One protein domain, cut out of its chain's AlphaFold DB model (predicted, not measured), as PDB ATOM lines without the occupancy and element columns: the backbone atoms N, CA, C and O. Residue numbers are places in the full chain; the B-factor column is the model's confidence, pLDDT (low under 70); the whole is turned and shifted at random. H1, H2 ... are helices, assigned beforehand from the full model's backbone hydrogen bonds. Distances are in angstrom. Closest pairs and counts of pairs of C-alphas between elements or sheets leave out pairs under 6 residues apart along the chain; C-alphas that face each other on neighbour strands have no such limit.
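AT A GLANCE: This is residues 2 to 48 of the 95 residues of an uncharacterized protein of Micromonospora rosaria (UniProt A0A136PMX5). A short helix, H1, and one long helix, H2, meet near their ends at a tight turn and make an open L, with H2 as the long arm. Residues 2 to 6 lead into H1 at one end of this rod, and after H2 the tail of residues 43 to 48 folds back at the other end. The printed part has 47 residues with two named helices, H1 then H2, and no named strand; the class is all helix. The whole is extended, with a radius of gyration of the C-alphas of 15.0 A and spans of 42 by 19 by 18 A.

IN THESE COORDINATES: The printed part begins at Ser 2, C-alpha at (413.312, 497.550, 406.215). H1 is residues 7 to 14, from C-alpha 7 at (405.898, 495.774, 392.882), and is 10.6 A long from first to last C-alpha. H2 is residues 19 to 42 and measures 34.7 A, ending with C-alpha 42 at (442.743, 503.530, 386.832).

HOW THE PARTS SIT: A tight link of 4 residues joins H1 to H2. The two helices are close but not clearly touching, and their closest C-alphas, those of Leu 13 and Ala 19, are 5.3 A apart. They run opposite ways at a steep tilt of 67 degrees, only just short of about perpendicular. Their centres are 20.7 A apart. Residues 24 to 36 of H2 stand free, as do residues 39 to 44, of which 39 to 42 belong to H2. In H1 and H2 every O i to N i+4 pair is within hydrogen-bond range.

THE WHOLE: The two C-alphas farthest apart, those of Glu 14 and Gly 44, are 41.9 A apart. The printed part has no cut, and no link is long. The mean pLDDT of the printed part is 94.5, and no printed residue is under 70.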
ATOM      1  N   SER A   2     414.080 498.233 407.266       79.88
ATOM      2  CA  SER A   2     413.312 497.550 406.215       79.88
ATOM      3  C   SER A   2     413.493 498.313 404.907       79.88
ATOM      4  O   SER A   2     413.566 499.541 404.930       79.88
ATOM      5  N   ILE A   3     413.571 497.600 403.787       81.50
ATOM      6  CA  ILE A   3     413.760 498.195 402.461       81.50
ATOM      7  C   ILE A   3     412.474 497.958 401.672       81.50
ATOM      8  O   ILE A   3     412.003 496.824 401.600       81.50
ATOM      9  N   SER A   4     411.896 499.017 401.115       90.75
ATOM     10  CA  SER A   4     410.750 498.910 400.210       90.75
ATOM     11  C   SER A   4     411.250 498.713 398.786       90.75
ATOM     12  O   SER A   4     412.166 499.412 398.352       90.75
ATOM     13  N   VAL A   5     410.639 497.778 398.066       91.69
ATOM     14  CA  VAL A   5     410.952 497.500 396.661       91.69
ATOM     15  C   VAL A   5     409.731 497.777 395.779       91.69
ATOM     16  O   VAL A   5     408.602 497.695 396.271       91.69
ATOM     17  N   PRO A   6     409.932 498.118 394.494       95.75
ATOM     18  CA  PRO A   6     408.848 498.217 393.522       95.75
ATOM     19  C   PRO A   6     408.044 496.906 393.381       95.75
ATOM     20  O   PRO A   6     408.607 495.832 393.616       95.75
ATOM     21  N   PRO A   7     406.755 496.960 392.985       94.88
ATOM     22  CA  PRO A   7     405.898 495.774 392.882       94.88
ATOM     23  C   PRO A   7     406.433 494.681 391.948       94.88
ATOM     24  O   PRO A   7     406.423 493.511 392.308       94.88
ATOM     25  N   ASP A   8     406.973 495.056 390.790       96.19
ATOM     26  CA  ASP A   8     407.572 494.132 389.820       96.19
ATOM     27  C   ASP A   8     408.795 493.400 390.395       96.19
ATOM     28  O   ASP A   8     409.011 492.211 390.150       96.19
ATOM     29  N   VAL A   9     409.579 494.095 391.221       95.19
ATOM     30  CA  VAL A   9     410.717 493.500 391.927       95.19
ATOM     31  C   VAL A   9     410.232 492.551 393.022       95.19
ATOM     32  O   VAL A   9     410.801 491.472 393.175       95.19
ATOM     33  N   ALA A  10     409.178 492.912 393.760       94.19
ATOM     34  CA  ALA A  10     408.581 492.038 394.769       94.19
ATOM     35  C   ALA A  10     408.071 490.728 394.145       94.19
ATOM     36  O   ALA A  10     408.485 489.654 394.577       94.19
ATOM     37  N   GLU A  11     407.284 490.815 393.068       95.56
ATOM     38  CA  GLU A  11     406.777 489.652 392.325       95.56
ATOM     39  C   GLU A  11     407.911 488.745 391.829       95.56
ATOM     40  O   GLU A  11     407.818 487.516 391.876       95.56
ATOM     41  N   ARG A  12     409.022 489.332 391.371       94.06
ATOM     42  CA  ARG A  12     410.196 488.568 390.937       94.06
ATOM     43  C   ARG A  12     410.890 487.857 392.097       94.06
ATOM     44  O   ARG A  12     411.350 486.730 391.906       94.06
ATOM     45  N   LEU A  13     411.002 488.506 393.257       94.00
ATOM     46  CA  LEU A  13     411.632 487.941 394.453       94.00
ATOM     47  C   LEU A  13     410.788 486.829 395.081       94.00
ATOM     48  O   LEU A  13     411.356 485.880 395.612       94.00
ATOM     49  N   GLU A  14     409.461 486.896 394.976       94.62
ATOM     50  CA  GLU A  14     408.553 485.827 395.420       94.62
ATOM     51  C   GLU A  14     408.741 484.517 394.635       94.62
ATOM     52  O   GLU A  14     408.453 483.438 395.151       94.62
ATOM     53  N   GLN A  15     409.265 484.591 393.407       95.94
ATOM     54  CA  GLN A  15     409.595 483.416 392.591       95.94
ATOM     55  C   GLN A  15     410.931 482.772 392.980       95.94
ATOM     56  O   GLN A  15     411.225 481.659 392.540       95.94
ATOM     57  N   GLU A  16     411.760 483.459 393.770       95.31
ATOM     58  CA  GLU A  16     413.050 482.930 394.192       95.31
ATOM     59  C   GLU A  16     412.888 481.996 395.395       95.31
ATOM     60  O   GLU A  16     412.329 482.398 396.416       95.31
ATOM     61  N   PRO A  17     413.465 480.779 395.355       93.94
ATOM     62  CA  PRO A  17     413.464 479.874 396.505       93.94
ATOM     63  C   PRO A  17     414.062 480.507 397.771       93.94
ATOM     64  O   PRO A  17     413.726 480.115 398.887       93.94
ATOM     65  N   ASN A  18     414.972 481.475 397.602       94.12
ATOM     66  CA  ASN A  18     415.544 482.270 398.681       94.12
ATOM     67  C   ASN A  18     415.847 483.702 398.206       94.12
ATOM     68  O   ASN A  18     416.935 483.991 397.700       94.12
ATOM     69  N   ALA A  19     414.892 484.609 398.418       93.06
ATOM     70  CA  ALA A  19     415.008 486.015 398.032       93.06
ATOM     71  C   ALA A  19     416.234 486.719 398.649       93.06
ATOM     72  O   ALA A  19     416.924 487.475 397.967       93.06
ATOM     73  N   SER A  20     416.557 486.452 399.918       91.88
ATOM     74  CA  SER A  20     417.695 487.087 400.600       91.88
ATOM     75  C   SER A  20     419.035 486.680 399.991       91.88
ATOM     76  O   SER A  20     419.913 487.526 399.798       91.88
ATOM     77  N   ALA A  21     419.203 485.394 399.667       93.88
ATOM     78  CA  ALA A  21     420.406 484.902 399.000       93.88
ATOM     79  C   ALA A  21     420.540 485.496 397.593       93.88
ATOM     80  O   ALA A  21     421.617 485.978 397.238       93.88
ATOM     81  N   TYR A  22     419.439 485.540 396.839       93.62
ATOM     82  CA  TYR A  22     419.394 486.158 395.516       93.62
ATOM     83  C   TYR A  22     419.822 487.633 395.555       93.62
ATOM     84  O   TYR A  22     420.741 488.029 394.840       93.62
ATOM     85  N   ILE A  23     419.224 488.435 396.445       93.88
ATOM     86  CA  ILE A  23     419.560 489.860 396.597       93.88
ATOM     87  C   ILE A  23     421.024 490.030 397.000       93.88
ATOM     88  O   ILE A  23     421.726 490.870 396.443       93.88
ATOM     89  N   THR A  24     421.507 489.216 397.943       95.25
ATOM     90  CA  THR A  24     422.906 489.272 398.387       95.25
ATOM     91  C   THR A  24     423.861 489.035 397.223       95.25
ATOM     92  O   THR A  24     424.855 489.750 397.084       95.25
ATOM     93  N   GLN A  25     423.569 488.047 396.376       93.88
ATOM     94  CA  GLN A  25     424.397 487.767 395.214       93.88
ATOM     95  C   GLN A  25     424.317 488.896 394.182       93.88
ATOM     96  O   GLN A  25     425.361 489.360 393.741       93.88
ATOM     97  N   ALA A  26     423.122 489.408 393.878       94.06
ATOM     98  CA  ALA A  26     422.950 490.523 392.947       94.06
ATOM     99  C   ALA A  26     423.725 491.779 393.391       94.06
ATOM    100  O   ALA A  26     424.375 492.433 392.575       94.06
ATOM    101  N   VAL A  27     423.720 492.086 394.694       96.25
ATOM    102  CA  VAL A  27     424.514 493.186 395.262       96.25
ATOM    103  C   VAL A  27     426.010 492.923 395.093       96.25
ATOM    104  O   VAL A  27     426.737 493.810 394.650       96.25
ATOM    105  N   ARG A  28     426.485 491.707 395.391       97.00
ATOM    106  CA  ARG A  28     427.900 491.342 395.202       97.00
ATOM    107  C   ARG A  28     428.327 491.424 393.742       97.00
ATOM    108  O   ARG A  28     429.409 491.926 393.463       97.00
ATOM    109  N   ASP A  29     427.495 490.954 392.822       96.12
ATOM    110  CA  ASP A  29     427.770 491.026 391.388       96.12
ATOM    111  C   ASP A  29     427.874 492.479 390.932       96.12
ATOM    112  O   ASP A  29     428.812 492.828 390.218       96.12
ATOM    113  N   ARG A  30     426.986 493.354 391.423       95.50
ATOM    114  CA  ARG A  30     427.076 494.786 391.137       95.50
ATOM    115  C   ARG A  30     428.372 495.400 391.665       95.50
ATOM    116  O   ARG A  30     429.056 496.078 390.910       95.50
ATOM    117  N   MET A  31     428.745 495.099 392.908       97.06
ATOM    118  CA  MET A  31     429.999 495.582 393.496       97.06
ATOM    119  C   MET A  31     431.232 495.120 392.709       97.06
ATOM    120  O   MET A  31     432.182 495.882 392.564       97.06
ATOM    121  N   ARG A  32     431.234 493.883 392.191       96.88
ATOM    122  CA  ARG A  32     432.332 493.375 391.351       96.88
ATOM    123  C   ARG A  32     432.446 494.144 390.036       96.88
ATOM    124  O   ARG A  32     433.561 494.410 389.602       96.88
ATOM    125  N   LEU A  33     431.319 494.494 389.419       94.25
ATOM    126  CA  LEU A  33     431.305 495.310 388.202       94.25
ATOM    127  C   LEU A  33     431.802 496.731 388.478       94.25
ATOM    128  O   LEU A  33     432.673 497.202 387.760       94.25
ATOM    129  N   ASP A  34     431.329 497.365 389.554       95.56
ATOM    130  CA  ASP A  34     431.788 498.706 389.936       95.56
ATOM    131  C   ASP A  34     433.304 498.716 390.240       95.56
ATOM    132  O   ASP A  34     434.010 499.660 389.888       95.56
ATOM    133  N   ALA A  35     433.831 497.646 390.850       96.50
ATOM    134  CA  ALA A  35     435.268 497.482 391.070       96.50
ATOM    135  C   ALA A  35     436.044 497.320 389.753       96.50
ATOM    136  O   ALA A  35     437.085 497.945 389.579       96.50
ATOM    137  N   LEU A  36     435.534 496.521 388.811       96.12
ATOM    138  CA  LEU A  36     436.140 496.379 387.485       96.12
ATOM    139  C   LEU A  36     436.178 497.719 386.737       96.12
ATOM    140  O   LEU A  36     437.208 498.059 386.159       96.12
ATOM    141  N   ASP A  37     435.086 498.481 386.770       95.25
ATOM    142  CA  ASP A  37     435.018 499.801 386.137       95.25
ATOM    143  C   ASP A  37     436.060 500.759 386.740       95.25
ATOM    144  O   ASP A  37     436.726 501.493 386.006       95.25
ATOM    145  N   ALA A  38     436.272 500.708 388.060       95.75
ATOM    146  CA  ALA A  38     437.306 501.492 388.733       95.75
ATOM    147  C   ALA A  38     438.732 501.090 388.310       95.75
ATOM    148  O   ALA A  38     439.562 501.965 388.061       95.75
ATOM    149  N   GLU A  39     439.017 499.791 388.184       98.06
ATOM    150  CA  GLU A  39     440.320 499.292 387.716       98.06
ATOM    151  C   GLU A  39     440.602 499.694 386.260       98.06
ATOM    152  O   GLU A  39     441.711 500.116 385.922       98.06
ATOM    153  N   LEU A  40     439.590 499.628 385.391       97.12
ATOM    154  CA  LEU A  40     439.709 500.083 384.004       97.12
ATOM    155  C   LEU A  40     439.993 501.586 383.937       97.12
ATOM    156  O   LEU A  40     440.924 502.002 383.243       97.12
ATOM    157  N   ALA A  41     439.261 502.392 384.709       96.25
ATOM    158  CA  ALA A  41     439.491 503.829 384.787       96.25
ATOM    159  C   ALA A  41     440.893 504.154 385.327       96.25
ATOM    160  O   ALA A  41     441.562 505.047 384.804       96.25
ATOM    161  N   HIS A  42     441.379 503.398 386.318       96.88
ATOM    162  CA  HIS A  42     442.743 503.530 386.832       96.88
ATOM    163  C   HIS A  42     443.800 503.264 385.750       96.88
ATOM    164  O   HIS A  42     444.803 503.975 385.674       96.88
ATOM    165  N   ALA A  43     443.549 502.301 384.861       98.00
ATOM    166  CA  ALA A  43     444.385 502.022 383.694       98.00
ATOM    167  C   ALA A  43     444.214 503.035 382.538       98.00
ATOM    168  O   ALA A  43     444.829 502.871 381.483       98.00
ATOM    169  N   GLY A  44     443.389 504.075 382.709       97.50
ATOM    170  CA  GLY A  44     443.100 505.077 381.680       97.50
ATOM    171  C   GLY A  44     442.119 504.603 380.603       97.50
ATOM    172  O   GLY A  44     442.046 505.210 379.535       97.50
ATOM    173  N   ILE A  45     441.381 503.521 380.857       96.94
ATOM    174  CA  ILE A  45     440.352 502.985 379.965       96.94
ATOM    175  C   ILE A  45     438.989 503.438 380.484       96.94
ATOM    176  O   ILE A  45     438.471 502.908 381.465       96.94
ATOM    177  N   GLU A  46     438.385 504.410 379.809       94.19
ATOM    178  CA  GLU A  46     437.055 504.904 380.162       94.19
ATOM    179  C   GLU A  46     435.960 504.090 379.455       94.19
ATOM    180  O   GLU A  46     435.891 504.040 378.222       94.19
ATOM    181  N   VAL A  47     435.081 503.455 380.235       93.38
ATOM    182  CA  VAL A  47     433.901 502.752 379.716       93.38
ATOM    183  C   VAL A  47     432.729 503.728 379.667       93.38
ATOM    184  O   VAL A  47     432.075 503.992 380.671       93.38
ATOM    185  N   THR A  48     432.451 504.273 378.485       95.06
ATOM    186  CA  THR A  48     431.356 505.236 378.297       95.06
ATOM    187  C   THR A  48     430.037 504.540 377.975       95.06
ATOM    188  O   THR A  48     430.008 503.489 377.327       95.06
TER     189      THR A  48